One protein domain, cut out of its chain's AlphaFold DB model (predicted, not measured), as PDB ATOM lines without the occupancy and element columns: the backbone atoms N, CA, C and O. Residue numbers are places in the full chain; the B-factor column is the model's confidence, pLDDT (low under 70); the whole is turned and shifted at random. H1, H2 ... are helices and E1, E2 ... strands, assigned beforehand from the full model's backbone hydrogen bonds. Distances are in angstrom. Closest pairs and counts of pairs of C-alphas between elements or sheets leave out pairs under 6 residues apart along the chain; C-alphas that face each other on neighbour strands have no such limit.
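Overview. This is residues 129 to 234 of the 278 residues of the protein "DgyrCDS13798" of Dimorphilus gyrociliatus (UniProt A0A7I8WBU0). One long helix, H2, makes a spine along most of the longest axis, and smaller parts are set along it: a hairpin of two short strands, E1 and E2, runs beside its first part, H1 starts at that same part and runs off towards the end where H2 begins, and H3 folds back over a later part of H2. The long loop between the two strands reaches along the spine towards the H3 end, and residues 211 to 217, at the end of H2 and just after it, stick out free. The printed part has 106 residues with three named helices and two named strands, in the order H1, E1, E2, H2, H3, and its class is mostly helix; the small sheet has the order E1 - E2 and is antiparallel. The whole is a loose rod, with a radius of gyration of the C-alphas of 17.9 A and spans of 58 by 24 by 19 A.

Along the chain. Start at Thr 129 and go one residue on to C-alpha 130 at (150.752, 161.232, 113.515), where H1 begins; it holds residues 130 to 143 and is 19.9 A long from first to last C-alpha. After a short link you come to strand E1, residues 150 to 153, 10.0 A long. Residues 154 to 171 then hold no named element, and strand E2 follows with residues 172 to 175, 9.9 A long. Next find C-alpha 181 at (162.843, 152.971, 108.641); from there H2 runs through residues 181 to 212 to C-alpha 212 at (146.865, 193.008, 127.873), a length of 47.2 A. The last element is H3, residues 223 to 234, 17.2 A long, which ends with C-alpha 234 at (161.275, 181.189, 113.596).

Arrangement. Begin with H2, the longest helix, and look first at its residues 185 to 192, where it touches H1. H1 touches H2 with its residues 130 to 131 alone, and the closest C-alphas of the two, those of Cys 131 and Ile 188, are 6.4 A apart. The two helices run opposite ways at a steep tilt of 38 degrees. Near the same place the closest C-alphas of E2 and H2, those of Val 172 and His 191, are 7.0 A apart, while E1 and H2 are apart. Now read E1 against E2: they form a hairpin, antiparallel, with 168 degrees between their directions. The C-alphas of residues 152 and 173 face each other at 4.5 A, and you will find N 153 and O 172 at 2.8 A and N 174 and O 151 at 2.8 A, both within hydrogen-bond range. Farther along H2, its residues 201 to 205 alone touch H3, with Val 205 and Ala 229 as the closest C-alphas at 7.1 A. These two run opposite ways at a steep tilt of 47 degrees. H1 and H3 are apart. In H2 and H3 every O i to N i+4 pair is within hydrogen-bond range; in H1 it is 9 of 10.

Size, cuts and confidence. The two C-alphas farthest apart are those of Met 145 and Thr 215, at 58.5 A, and the first and last printed C-alphas are 24.6 A apart. The printed part has no cut. The link from E1 to E2 is long, with 18 residues; the link from E2 to H2 is tight, with 5. Read the B-factor column for the model's confidence: mean pLDDT of the printed part is 72.9, and 41 residues are under 70, namely residues 129 to 132, residue 170 and residues 199 to 234. H3 has a mean pLDDT of 49.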
ATOM      1  N   THR A 129     145.999 160.563 113.913       54.91
ATOM      2  CA  THR A 129     147.148 161.052 114.728       54.91
ATOM      3  C   THR A 129     148.539 160.559 114.313       54.91
ATOM      4  O   THR A 129     148.687 159.412 113.993       54.91
ATOM      5  N   LEU A 130     149.619 161.335 114.450       58.72
ATOM      6  CA  LEU A 130     150.752 161.232 113.515       58.72
ATOM      7  C   LEU A 130     151.658 159.966 113.439       58.72
ATOM      8  O   LEU A 130     151.885 159.493 112.332       58.72
ATOM      9  N   CYS A 131     152.303 159.485 114.511       51.25
ATOM     10  CA  CYS A 131     153.480 158.595 114.359       51.25
ATOM     11  C   CYS A 131     153.149 157.096 114.293       51.25
ATOM     12  O   CYS A 131     153.448 156.464 113.281       51.25
ATOM     13  N   SER A 132     152.494 156.552 115.329       62.53
ATOM     14  CA  SER A 132     152.008 155.161 115.329       62.53
ATOM     15  C   SER A 132     151.136 154.900 114.109       62.53
ATOM     16  O   SER A 132     151.317 153.922 113.401       62.53
ATOM     17  N   LEU A 133     150.305 155.875 113.767       76.75
ATOM     18  CA  LEU A 133     149.443 155.811 112.611       76.75
ATOM     19  C   LEU A 133     150.165 155.679 111.288       76.75
ATOM     20  O   LEU A 133     149.672 154.951 110.451       76.75
ATOM     21  N   ILE A 134     151.273 156.384 111.038       82.19
ATOM     22  CA  ILE A 134     151.942 156.254 109.735       82.19
ATOM     23  C   ILE A 134     152.427 154.814 109.547       82.19
ATOM     24  O   ILE A 134     152.316 154.271 108.449       82.19
ATOM     25  N   ILE A 135     152.915 154.194 110.622       82.31
ATOM     26  CA  ILE A 135     153.360 152.799 110.628       82.31
ATOM     27  C   ILE A 135     152.155 151.855 110.507       82.31
ATOM     28  O   ILE A 135     152.145 150.987 109.636       82.31
ATOM     29  N   ASP A 136     151.107 152.071 111.302       85.75
ATOM     30  CA  ASP A 136     149.873 151.280 111.260       85.75
ATOM     31  C   ASP A 136     149.189 151.381 109.887       85.75
ATOM     32  O   ASP A 136     148.748 150.377 109.331       85.75
ATOM     33  N   TYR A 137     149.170 152.573 109.284       86.75
ATOM     34  CA  TYR A 137     148.663 152.814 107.933       86.75
ATOM     35  C   TYR A 137     149.515 152.097 106.903       86.75
ATOM     36  O   TYR A 137     148.955 151.436 106.033       86.75
ATOM     37  N   LYS A 138     150.847 152.192 106.988       87.12
ATOM     38  CA  LYS A 138     151.748 151.461 106.088       87.12
ATOM     39  C   LYS A 138     151.418 149.967 106.108       87.12
ATOM     40  O   LYS A 138     151.180 149.399 105.045       87.12
ATOM     41  N   LYS A 139     151.280 149.379 107.300       87.75
ATOM     42  CA  LYS A 139     150.896 147.972 107.482       87.75
ATOM     43  C   LYS A 139     149.509 147.662 106.907       87.75
ATOM     44  O   LYS A 139     149.326 146.646 106.247       87.75
ATOM     45  N   CYS A 140     148.528 148.542 107.106       88.81
ATOM     46  CA  CYS A 140     147.190 148.370 106.532       88.81
ATOM     47  C   CYS A 140     147.200 148.409 104.996       88.81
ATOM     48  O   CYS A 140     146.483 147.636 104.367       88.81
ATOM     49  N   TYR A 141     148.007 149.274 104.377       89.31
ATOM     50  CA  TYR A 141     148.170 149.294 102.920       89.31
ATOM     51  C   TYR A 141     148.834 148.008 102.416       89.31
ATOM     52  O   TYR A 141     148.349 147.426 101.447       89.31
ATOM     53  N   GLU A 142     149.874 147.527 103.101       89.62
ATOM     54  CA  GLU A 142     150.555 146.268 102.769       89.62
ATOM     55  C   GLU A 142     149.597 145.070 102.830       89.62
ATOM     56  O   GLU A 142     149.560 144.267 101.899       89.62
ATOM     57  N   ASN A 143     148.736 145.010 103.853       92.62
ATOM     58  CA  ASN A 143     147.696 143.982 103.977       92.62
ATOM     59  C   ASN A 143     146.680 144.003 102.823       92.62
ATOM     60  O   ASN A 143     146.103 142.972 102.497       92.62
ATOM     61  N   ASN A 144     146.465 145.163 102.198       90.38
ATOM     62  CA  ASN A 144     145.583 145.321 101.041       90.38
ATOM     63  C   ASN A 144     146.343 145.250  99.702       90.38
ATOM     64  O   ASN A 144     145.832 145.702  98.684       90.38
ATOM     65  N   MET A 145     147.568 144.707  99.682       90.44
ATOM     66  CA  MET A 145     148.419 144.593  98.483       90.44
ATOM     67  C   MET A 145     148.784 145.941  97.837       90.44
ATOM     68  O   MET A 145     149.061 146.033  96.639       90.44
ATOM     69  N   HIS A 146     148.823 147.007  98.630       90.50
ATOM     70  CA  HIS A 146     149.241 148.331  98.194       90.50
ATOM     71  C   HIS A 146     150.592 148.711  98.804       90.50
ATOM     72  O   HIS A 146     150.876 148.444  99.969       90.50
ATOM     73  N   LYS A 147     151.419 149.422  98.026       87.50
ATOM     74  CA  LYS A 147     152.676 150.006  98.512       87.50
ATOM     75  C   LYS A 147     152.497 151.495  98.795       87.50
ATOM     76  O   LYS A 147     152.181 152.272  97.889       87.50
ATOM     77  N   LEU A 148     152.747 151.908 100.035       86.56
ATOM     78  CA  LEU A 148     152.721 153.316 100.423       86.56
ATOM     79  C   LEU A 148     153.927 154.053  99.811       86.56
ATOM     80  O   LEU A 148     155.066 153.746 100.143       86.56
ATOM     81  N   LYS A 149     153.685 155.026  98.919       89.12
ATOM     82  CA  LYS A 149     154.755 155.794  98.243       89.12
ATOM     83  C   LYS A 149     155.141 157.069  98.980       89.12
ATOM     84  O   LYS A 149     156.317 157.335  99.218       89.12
ATOM     85  N   THR A 150     154.152 157.882  99.339       87.69
ATOM     86  CA  THR A 150     154.394 159.192  99.951       87.69
ATOM     87  C   THR A 150     153.370 159.518 101.023       87.69
ATOM     88  O   THR A 150     152.177 159.339 100.787       87.69
ATOM     89  N   ALA A 151     153.814 160.090 102.141       87.31
ATOM     90  CA  ALA A 151     152.951 160.696 103.153       87.31
ATOM     91  C   ALA A 151     153.226 162.200 103.234       87.31
ATOM     92  O   ALA A 151     154.379 162.630 103.226       87.31
ATOM     93  N   LYS A 152     152.170 163.012 103.298       85.50
ATOM     94  CA  LYS A 152     152.268 164.469 103.454       85.50
ATOM     95  C   LYS A 152     151.561 164.873 104.730       85.50
ATOM     96  O   LYS A 152     150.363 164.650 104.868       85.50
ATOM     97  N   ILE A 153     152.308 165.470 105.644       84.94
ATOM     98  CA  ILE A 153     151.832 165.851 106.965       84.94
ATOM     99  C   ILE A 153     151.803 167.371 107.026       84.94
ATOM    100  O   ILE A 153     152.817 168.017 106.772       84.94
ATOM    101  N   GLY A 154     150.648 167.943 107.356       84.31
ATOM    102  CA  GLY A 154     150.489 169.387 107.507       84.31
ATOM    103  C   GLY A 154     151.050 169.940 108.821       84.31
ATOM    104  O   GLY A 154     151.601 169.213 109.651       84.31
ATOM    105  N   SER A 155     150.887 171.249 109.002       81.81
ATOM    106  CA  SER A 155     151.119 171.940 110.280       81.81
ATOM    107  C   SER A 155     149.837 171.975 111.132       81.81
ATOM    108  O   SER A 155     148.755 171.740 110.589       81.81
ATOM    109  N   PRO A 156     149.920 172.283 112.444       80.06
ATOM    110  CA  PRO A 156     148.739 172.403 113.298       80.06
ATOM    111  C   PRO A 156     147.740 173.427 112.749       80.06
ATOM    112  O   PRO A 156     148.136 174.480 112.243       80.06
ATOM    113  N   LEU A 157     146.449 173.113 112.859       83.62
ATOM    114  CA  LEU A 157     145.365 173.993 112.433       83.62
ATOM    115  C   LEU A 157     145.009 174.988 113.549       83.62
ATOM    116  O   LEU A 157     145.071 174.656 114.733       83.62
ATOM    117  N   THR A 158     144.612 176.207 113.177       82.31
ATOM    118  CA  THR A 158     144.031 177.164 114.130       82.31
ATOM    119  C   THR A 158     142.649 176.695 114.603       82.31
ATOM    120  O   THR A 158     141.879 176.137 113.828       82.31
ATOM    121  N   HIS A 159     142.318 176.966 115.867       81.38
ATOM    122  CA  HIS A 159     140.983 176.716 116.431       81.38
ATOM    123  C   HIS A 159     139.969 177.820 116.068       81.38
ATOM    124  O   HIS A 159     138.788 177.722 116.390       81.38
ATOM    125  N   ASP A 160     140.427 178.896 115.423       81.69
ATOM    126  CA  ASP A 160     139.606 180.032 115.014       81.69
ATOM    127  C   ASP A 160     138.783 179.700 113.759       81.69
ATOM    128  O   ASP A 160     139.298 179.719 112.637       81.69
ATOM    129  N   GLN A 161     137.490 179.425 113.955       84.75
ATOM    130  CA  GLN A 161     136.552 179.086 112.880       84.75
ATOM    131  C   GLN A 161     136.366 180.208 111.843       84.75
ATOM    132  O   GLN A 161     135.974 179.924 110.715       84.75
ATOM    133  N   TYR A 162     136.645 181.466 112.198       86.69
ATOM    134  CA  TYR A 162     136.485 182.623 111.310       86.69
ATOM    135  C   TYR A 162     137.796 183.024 110.627       86.69
ATOM    136  O   TYR A 162     137.859 184.049 109.948       86.69
ATOM    137  N   SER A 163     138.852 182.221 110.783       83.12
ATOM    138  CA  SER A 163     140.138 182.496 110.158       83.12
ATOM    139  C   SER A 163     140.046 182.437 108.630       83.12
ATOM    140  O   SER A 163     139.510 181.492 108.043       83.12
ATOM    141  N   TYR A 164     140.640 183.437 107.979       87.94
ATOM    142  CA  TYR A 164     140.869 183.452 106.532       87.94
ATOM    143  C   TYR A 164     142.149 182.699 106.131       87.94
ATOM    144  O   TYR A 164     142.494 182.636 104.951       87.94
ATOM    145  N   GLU A 165     142.866 182.122 107.099       84.00
ATOM    146  CA  GLU A 165     144.018 181.265 106.830       84.00
ATOM    147  C   GLU A 165     143.584 180.008 106.064       84.00
ATOM    148  O   GLU A 165     142.473 179.496 106.224       84.00
ATOM    149  N   LYS A 166     144.470 179.512 105.200       85.62
ATOM    150  CA  LYS A 166     144.275 178.262 104.456       85.62
ATOM    151  C   LYS A 166     144.884 177.107 105.240       85.62
ATOM    152  O   LYS A 166     145.863 177.306 105.958       85.62
ATOM    153  N   ILE A 167     144.366 175.893 105.047       82.88
ATOM    154  CA  ILE A 167     144.953 174.706 105.678       82.88
ATOM    155  C   ILE A 167     146.400 174.522 105.173       82.88
ATOM    156  O   ILE A 167     146.629 174.439 103.958       82.88
ATOM    157  N   PRO A 168     147.395 174.442 106.074       82.94
ATOM    158  CA  PRO A 168     148.793 174.262 105.705       82.94
ATOM    159  C   PRO A 168     149.082 172.793 105.366       82.94
ATOM    160  O   PRO A 168     149.727 172.070 106.122       82.94
ATOM    161  N   TRP A 169     148.631 172.347 104.191       78.62
ATOM    162  CA  TRP A 169     148.843 170.977 103.691       78.62
ATOM    163  C   TRP A 169     150.312 170.629 103.411       78.62
ATOM    164  O   TRP A 169     150.660 169.457 103.280       78.62
ATOM    165  N   LYS A 170     151.166 171.643 103.238       69.62
ATOM    166  CA  LYS A 170     152.593 171.501 102.932       69.62
ATOM    167  C   LYS A 170     153.410 171.656 104.219       69.62
ATOM    168  O   LYS A 170     153.963 172.724 104.460       69.62
ATOM    169  N   GLY A 171     153.429 170.621 105.054       75.75
ATOM    170  CA  GLY A 171     154.414 170.493 106.129       75.75
ATOM    171  C   GLY A 171     155.550 169.585 105.669       75.75
ATOM    172  O   GLY A 171     156.316 169.949 104.779       75.75
ATOM    173  N   VAL A 172     155.625 168.378 106.223       83.69
ATOM    174  CA  VAL A 172     156.646 167.381 105.879       83.69
ATOM    175  C   VAL A 172     156.117 166.417 104.822       83.69
ATOM    176  O   VAL A 172     155.009 165.897 104.936       83.69
ATOM    177  N   THR A 173     156.907 166.186 103.773       86.19
ATOM    178  CA  THR A 173     156.640 165.149 102.767       86.19
ATOM    179  C   THR A 173     157.649 164.029 102.945       86.19
ATOM    180  O   THR A 173     158.844 164.235 102.764       86.19
ATOM    181  N   ILE A 174     157.153 162.846 103.274       86.62
ATOM    182  CA  ILE A 174     157.931 161.628 103.456       86.62
ATOM    183  C   ILE A 174     157.781 160.798 102.188       86.62
ATOM    184  O   ILE A 174     156.660 160.542 101.749       86.62
ATOM    185  N   ASN A 175     158.900 160.383 101.601       89.06
ATOM    186  CA  ASN A 175     158.923 159.425 100.501       89.06
ATOM    187  C   ASN A 175     159.470 158.094 101.024       89.06
ATOM    188  O   ASN A 175     160.636 158.023 101.406       89.06
ATOM    189  N   PHE A 176     158.626 157.064 101.040       86.38
ATOM    190  CA  PHE A 176     158.953 155.760 101.620       86.38
ATOM    191  C   PHE A 176     159.918 154.940 100.760       86.38
ATOM    192  O   PHE A 176     160.578 154.055 101.289       86.38
ATOM    193  N   ASP A 177     160.054 155.248  99.467       86.25
ATOM    194  CA  ASP A 177     161.011 154.557  98.594       86.25
ATOM    195  C   ASP A 177     162.461 155.015  98.842       86.25
ATOM    196  O   ASP A 177     163.400 154.310  98.488       86.25
ATOM    197  N   LYS A 178     162.651 156.208  99.422       85.19
ATOM    198  CA  LYS A 178     163.969 156.849  99.585       85.19
ATOM    199  C   LYS A 178     164.468 156.903 101.027       85.19
ATOM    200  O   LYS A 178     165.596 157.330 101.248       85.19
ATOM    201  N   ILE A 179     163.631 156.554 102.000       85.31
ATOM    202  CA  ILE A 179     163.922 156.740 103.423       85.31
ATOM    203  C   ILE A 179     164.070 155.387 104.117       85.31
ATOM    204  O   ILE A 179     163.273 154.476 103.900       85.31
ATOM    205  N   SER A 180     165.095 155.260 104.961       83.94
ATOM    206  CA  SER A 180     165.233 154.107 105.849       83.94
ATOM    207  C   SER A 180     164.174 154.163 106.958       83.94
ATOM    208  O   SER A 180     163.684 155.237 107.315       83.94
ATOM    209  N   GLU A 181     163.824 153.022 107.547       78.44
ATOM    210  CA  GLU A 181     162.843 152.971 108.641       78.44
ATOM    211  C   GLU A 181     163.309 153.740 109.891       78.44
ATOM    212  O   GLU A 181     162.511 154.392 110.563       78.44
ATOM    213  N   GLN A 182     164.617 153.759 110.163       80.69
ATOM    214  CA  GLN A 182     165.176 154.536 111.271       80.69
ATOM    215  C   GLN A 182     165.092 156.046 111.020       80.69
ATOM    216  O   GLN A 182     164.792 156.815 111.935       80.69
ATOM    217  N   ASP A 183     165.341 156.490 109.789       84.50
ATOM    218  CA  ASP A 183     165.263 157.910 109.442       84.50
ATOM    219  C   ASP A 183     163.817 158.390 109.305       84.50
ATOM    220  O   ASP A 183     163.528 159.550 109.598       84.50
ATOM    221  N   LEU A 184     162.889 157.489 108.968       84.44
ATOM    222  CA  LEU A 184     161.451 157.742 109.015       84.44
ATOM    223  C   LEU A 184     161.011 158.164 110.421       84.44
ATOM    224  O   LEU A 184     160.379 159.210 110.573       84.44
ATOM    225  N   VAL A 185     161.375 157.388 111.447       83.12
ATOM    226  CA  VAL A 185     161.037 157.706 112.845       83.12
ATOM    227  C   VAL A 185     161.633 159.055 113.247       83.12
ATOM    228  O   VAL A 185     160.926 159.894 113.802       83.12
ATOM    229  N   LYS A 186     162.898 159.318 112.891       85.25
ATOM    230  CA  LYS A 186     163.556 160.605 113.180       85.25
ATOM    231  C   LYS A 186     162.844 161.787 112.523       85.25
ATOM    232  O   LYS A 186     162.658 162.816 113.176       85.25
ATOM    233  N   GLU A 187     162.458 161.669 111.254       85.19
ATOM    234  CA  GLU A 187     161.799 162.758 110.524       85.19
ATOM    235  C   GLU A 187     160.388 163.015 111.070       85.19
ATOM    236  O   GLU A 187     159.992 164.169 111.263       85.19
ATOM    237  N   ILE A 188     159.659 161.953 111.427       84.69
ATOM    238  CA  ILE A 188     158.358 162.069 112.094       84.69
ATOM    239  C   ILE A 188     158.505 162.721 113.473       84.69
ATOM    240  O   ILE A 188     157.746 163.637 113.796       84.69
ATOM    241  N   ASP A 189     159.488 162.318 114.278       83.69
ATOM    242  CA  ASP A 189     159.735 162.894 115.605       83.69
ATOM    243  C   ASP A 189     160.153 164.358 115.532       83.69
ATOM    244  O   ASP A 189     159.712 165.188 116.334       83.69
ATOM    245  N   LYS A 190     160.986 164.706 114.552       84.88
ATOM    246  CA  LYS A 190     161.376 166.087 114.269       84.88
ATOM    247  C   LYS A 190     160.154 166.933 113.920       84.88
ATOM    248  O   LYS A 190     159.980 168.006 114.504       84.88
ATOM    249  N   HIS A 191     159.274 166.439 113.047       84.12
ATOM    250  CA  HIS A 191     158.021 167.126 112.718       84.12
ATOM    251  C   HIS A 191     157.075 167.211 113.921       84.12
ATOM    252  O   HIS A 191     156.507 168.264 114.198       84.12
ATOM    253  N   SER A 192     156.968 166.146 114.718       83.44
ATOM    254  CA  SER A 192     156.185 166.125 115.959       83.44
ATOM    255  C   SER A 192     156.657 167.193 116.949       83.44
ATOM    256  O   SER A 192     155.845 167.942 117.499       83.44
ATOM    257  N   LYS A 193     157.974 167.322 117.148       80.56
ATOM    258  CA  LYS A 193     158.574 168.372 117.987       80.56
ATOM    259  C   LYS A 193     158.262 169.763 117.441       80.56
ATOM    260  O   LYS A 193     157.858 170.631 118.215       80.56
ATOM    261  N   PHE A 194     158.385 169.961 116.129       82.06
ATOM    262  CA  PHE A 194     158.015 171.217 115.476       82.06
ATOM    263  C   PHE A 194     156.545 171.587 115.741       82.06
ATOM    264  O   PHE A 194     156.272 172.694 116.209       82.06
ATOM    265  N   MET A 195     155.605 170.654 115.556       80.38
ATOM    266  CA  MET A 195     154.177 170.888 115.816       80.38
ATOM    267  C   MET A 195     153.892 171.277 117.276       80.38
ATOM    268  O   MET A 195     153.109 172.195 117.541       80.38
ATOM    269  N   ARG A 196     154.552 170.620 118.240       77.50
ATOM    270  CA  ARG A 196     154.402 170.935 119.674       77.50
ATOM    271  C   ARG A 196     154.940 172.325 120.017       77.50
ATOM    272  O   ARG A 196     154.328 173.033 120.813       77.50
ATOM    273  N   LEU A 197     156.065 172.727 119.424       75.62
ATOM    274  CA  LEU A 197     156.654 174.053 119.642       75.62
ATOM    275  C   LEU A 197     155.781 175.169 119.059       75.62
ATOM    276  O   LEU A 197     155.549 176.174 119.732       75.62
ATOM    277  N   GLN A 198     155.253 174.969 117.851       70.94
ATOM    278  CA  GLN A 198     154.325 175.910 117.217       70.94
ATOM    279  C   GLN A 198     153.071 176.114 118.079       70.94
ATOM    280  O   GLN A 198     152.715 177.253 118.377       70.94
ATOM    281  N   SER A 199     152.476 175.029 118.586       67.06
ATOM    282  CA  SER A 199     151.281 175.093 119.444       67.06
ATOM    283  C   SER A 199     151.523 175.905 120.724       67.06
ATOM    284  O   SER A 199     150.766 176.827 121.026       67.06
ATOM    285  N   LYS A 200     152.648 175.665 121.417       64.81
ATOM    286  CA  LYS A 200     153.032 176.421 122.626       64.81
ATOM    287  C   LYS A 200     153.271 177.906 122.354       64.81
ATOM    288  O   LYS A 200     152.910 178.751 123.175       64.81
ATOM    289  N   SER A 201     153.887 178.245 121.217       61.41
ATOM    290  CA  SER A 201     154.082 179.651 120.840       61.41
ATOM    291  C   SER A 201     152.749 180.361 120.600       61.41
ATOM    292  O   SER A 201     152.565 181.480 121.075       61.41
ATOM    293  N   MET A 202     151.795 179.685 119.953       58.25
ATOM    294  CA  MET A 202     150.477 180.236 119.652       58.25
ATOM    295  C   MET A 202     149.654 180.458 120.931       58.25
ATOM    296  O   MET A 202     149.102 181.540 121.119       58.25
ATOM    297  N   GLU A 203     149.674 179.504 121.866       61.25
ATOM    298  CA  GLU A 203     149.054 179.645 123.193       61.25
ATOM    299  C   GLU A 203     149.676 180.776 124.018       61.25
ATOM    300  O   GLU A 203     148.965 181.562 124.643       61.25
ATOM    301  N   THR A 204     151.005 180.902 124.014       61.28
ATOM    302  CA  THR A 204     151.705 181.950 124.778       61.28
ATOM    303  C   THR A 204     151.328 183.342 124.278       61.28
ATOM    304  O   THR A 204     151.087 184.249 125.076       61.28
ATOM    305  N   VAL A 205     151.246 183.511 122.959       59.88
ATOM    306  CA  VAL A 205     150.861 184.774 122.315       59.88
ATOM    307  C   VAL A 205     149.403 185.105 122.613       59.88
ATOM    308  O   VAL A 205     149.100 186.236 122.991       59.88
ATOM    309  N   GLN A 206     148.514 184.115 122.525       59.09
ATOM    310  CA  GLN A 206     147.102 184.283 122.852       59.09
ATOM    311  C   GLN A 206     146.906 184.651 124.328       59.09
ATOM    312  O   GLN A 206     146.214 185.618 124.637       59.09
ATOM    313  N   ASN A 207     147.601 183.976 125.243       61.16
ATOM    314  CA  ASN A 207     147.571 184.289 126.671       61.16
ATOM    315  C   ASN A 207     148.143 185.683 126.974       61.16
ATOM    316  O   ASN A 207     147.604 186.403 127.814       61.16
ATOM    317  N   ALA A 208     149.208 186.103 126.286       59.84
ATOM    318  CA  ALA A 208     149.773 187.444 126.430       59.84
ATOM    319  C   ALA A 208     148.829 188.541 125.906       59.84
ATOM    320  O   ALA A 208     148.749 189.611 126.510       59.84
ATOM    321  N   TYR A 209     148.099 188.277 124.819       59.88
ATOM    322  CA  TYR A 209     147.066 189.175 124.303       59.88
ATOM    323  C   TYR A 209     145.894 189.306 125.287       59.88
ATOM    324  O   TYR A 209     145.539 190.422 125.667       59.88
ATOM    325  N   MET A 210     145.379 188.183 125.800       57.69
ATOM    326  CA  MET A 210     144.284 188.173 126.781       57.69
ATOM    327  C   MET A 210     144.646 188.889 128.093       57.69
ATOM    328  O   MET A 210     143.783 189.508 128.708       57.69
ATOM    329  N   ARG A 211     145.920 188.864 128.513       62.34
ATOM    330  CA  ARG A 211     146.396 189.627 129.686       62.34
ATOM    331  C   ARG A 211     146.465 191.137 129.448       62.34
ATOM    332  O   ARG A 211     146.306 191.894 130.398       62.34
ATOM    333  N   LYS A 212     146.739 191.579 128.216       60.19
ATOM    334  CA  LYS A 212     146.865 193.008 127.873       60.19
ATOM    335  C   LYS A 212     145.519 193.685 127.614       60.19
ATOM    336  O   LYS A 212     145.417 194.886 127.832       60.19
ATOM    337  N   CYS A 213     144.507 192.931 127.191       47.94
ATOM    338  CA  CYS A 213     143.161 193.444 126.935       47.94
ATOM    339  C   CYS A 213     142.092 192.596 127.655       47.94
ATOM    340  O   CYS A 213     141.409 191.796 127.015       47.94
ATOM    341  N   PRO A 214     141.918 192.757 128.981       53.06
ATOM    342  CA  PRO A 214     140.999 191.930 129.770       53.06
ATOM    343  C   PRO A 214     139.504 192.166 129.472       53.06
ATOM    344  O   PRO A 214     138.675 191.330 129.831       53.06
ATOM    345  N   THR A 215     139.146 193.265 128.798       52.97
ATOM    346  CA  THR A 215     137.757 193.646 128.473       52.97
ATOM    347  C   THR A 215     137.212 193.028 127.178       52.97
ATOM    348  O   THR A 215     136.031 193.171 126.887       52.97
ATOM    349  N   LEU A 216     138.032 192.294 126.416       48.56
ATOM    350  CA  LEU A 216     137.668 191.677 125.131       48.56
ATOM    351  C   LEU A 216     137.516 190.150 125.252       48.56
ATOM    352  O   LEU A 216     138.074 189.388 124.459       48.56
ATOM    353  N   LYS A 217     136.770 189.669 126.257       40.97
ATOM    354  CA  LYS A 217     136.428 188.240 126.358       40.97
ATOM    355  C   LYS A 217     135.609 187.825 125.128       40.97
ATOM    356  O   LYS A 217     134.421 188.101 125.061       40.97
ATOM    357  N   GLY A 218     136.257 187.166 124.167       49.97
ATOM    358  CA  GLY A 218     135.612 186.593 122.979       49.97
ATOM    359  C   GLY A 218     136.075 187.148 121.630       49.97
ATOM    360  O   GLY A 218     135.696 186.586 120.606       49.97
ATOM    361  N   HIS A 219     136.919 188.185 121.588       47.53
ATOM    362  CA  HIS A 219     137.469 188.672 120.319       47.53
ATOM    363  C   HIS A 219     138.730 187.906 119.899       47.53
ATOM    364  O   HIS A 219     139.648 187.682 120.690       47.53
ATOM    365  N   THR A 220     138.780 187.519 118.625       53.00
ATOM    366  CA  THR A 220     139.937 186.873 118.001       53.00
ATOM    367  C   THR A 220     141.072 187.876 117.788       53.00
ATOM    368  O   THR A 220     140.859 189.028 117.411       53.00
ATOM    369  N   MET A 221     142.311 187.444 118.051       56.19
ATOM    370  CA  MET A 221     143.486 188.311 117.937       56.19
ATOM    371  C   MET A 221     143.687 188.775 116.475       56.19
ATOM    372  O   MET A 221     143.609 187.934 115.571       56.19
ATOM    373  N   PRO A 222     144.018 190.058 116.216       54.97
ATOM    374  CA  PRO A 222     144.219 190.566 114.860       54.97
ATOM    375  C   PRO A 222     145.285 189.779 114.080       54.97
ATOM    376  O   PRO A 222     146.376 189.510 114.593       54.97
ATOM    377  N   VAL A 223     145.001 189.472 112.809       49.25
ATOM    378  CA  VAL A 223     145.842 188.650 111.908       49.25
ATOM    379  C   VAL A 223     147.295 189.145 111.828       49.25
ATOM    380  O   VAL A 223     148.225 188.340 111.822       49.25
ATOM    381  N   ILE A 224     147.505 190.465 111.865       50.66
ATOM    382  CA  ILE A 224     148.829 191.118 111.802       50.66
ATOM    383  C   ILE A 224     149.719 190.739 113.001       50.66
ATOM    384  O   ILE A 224     150.943 190.639 112.881       50.66
ATOM    385  N   MET A 225     149.124 190.502 114.175       51.53
ATOM    386  CA  MET A 225     149.872 190.085 115.364       51.53
ATOM    387  C   MET A 225     150.215 188.589 115.335       51.53
ATOM    388  O   MET A 225     151.286 188.214 115.818       51.53
ATOM    389  N   LYS A 226     149.380 187.744 114.703       50.47
ATOM    390  CA  LYS A 226     149.650 186.302 114.517       50.47
ATOM    391  C   LYS A 226     150.894 186.086 113.643       50.47
ATOM    392  O   LYS A 226     151.788 185.327 114.009       50.47
ATOM    393  N   THR A 227     151.017 186.829 112.540       47.00
ATOM    394  CA  THR A 227     152.152 186.721 111.599       47.00
ATOM    395  C   THR A 227     153.480 187.173 112.213       47.00
ATOM    396  O   THR A 227     154.494 186.492 112.059       47.00
ATOM    397  N   ARG A 228     153.495 188.277 112.975       47.22
ATOM    398  CA  ARG A 228     154.705 188.757 113.677       47.22
ATOM    399  C   ARG A 228     155.216 187.780 114.741       47.22
ATOM    400  O   ARG A 228     156.430 187.652 114.918       47.22
ATOM    401  N   ALA A 229     154.319 187.081 115.433       51.94
ATOM    402  CA  ALA A 229     154.687 186.090 116.444       51.94
ATOM    403  C   ALA A 229     155.324 184.825 115.837       51.94
ATOM    404  O   ALA A 229     156.325 184.331 116.351       51.94
ATOM    405  N   ILE A 230     154.808 184.345 114.701       52.06
ATOM    406  CA  ILE A 230     155.377 183.198 113.973       52.06
ATOM    407  C   ILE A 230     156.787 183.526 113.455       52.06
ATOM    408  O   ILE A 230     157.711 182.727 113.606       52.06
ATOM    409  N   ILE A 231     156.987 184.729 112.904       47.78
ATOM    410  CA  ILE A 231     158.294 185.173 112.386       47.78
ATOM    411  C   ILE A 231     159.330 185.304 113.516       47.78
ATOM    412  O   ILE A 231     160.474 184.885 113.357       47.78
ATOM    413  N   THR A 232     158.934 185.835 114.676       51.25
ATOM    414  CA  THR A 232     159.833 185.974 115.839       51.25
ATOM    415  C   THR A 232     160.153 184.642 116.521       51.25
ATOM    416  O   THR A 232     161.243 184.494 117.073       51.25
ATOM    417  N   ALA A 233     159.264 183.647 116.445       47.72
ATOM    418  CA  ALA A 233     159.549 182.281 116.891       47.72
ATOM    419  C   ALA A 233     160.496 181.528 115.933       47.72
ATOM    420  O   ALA A 233     161.312 180.728 116.391       47.72
ATOM    421  N   SER A 234     160.429 181.812 114.627       45.09
ATOM    422  CA  SER A 234     161.275 181.189 113.596       45.09
ATOM    423  C   SER A 234     162.690 181.774 113.486       45.09
ATOM    424  O   SER A 234     163.539 181.155 112.846       45.09
TER     425      SER A 234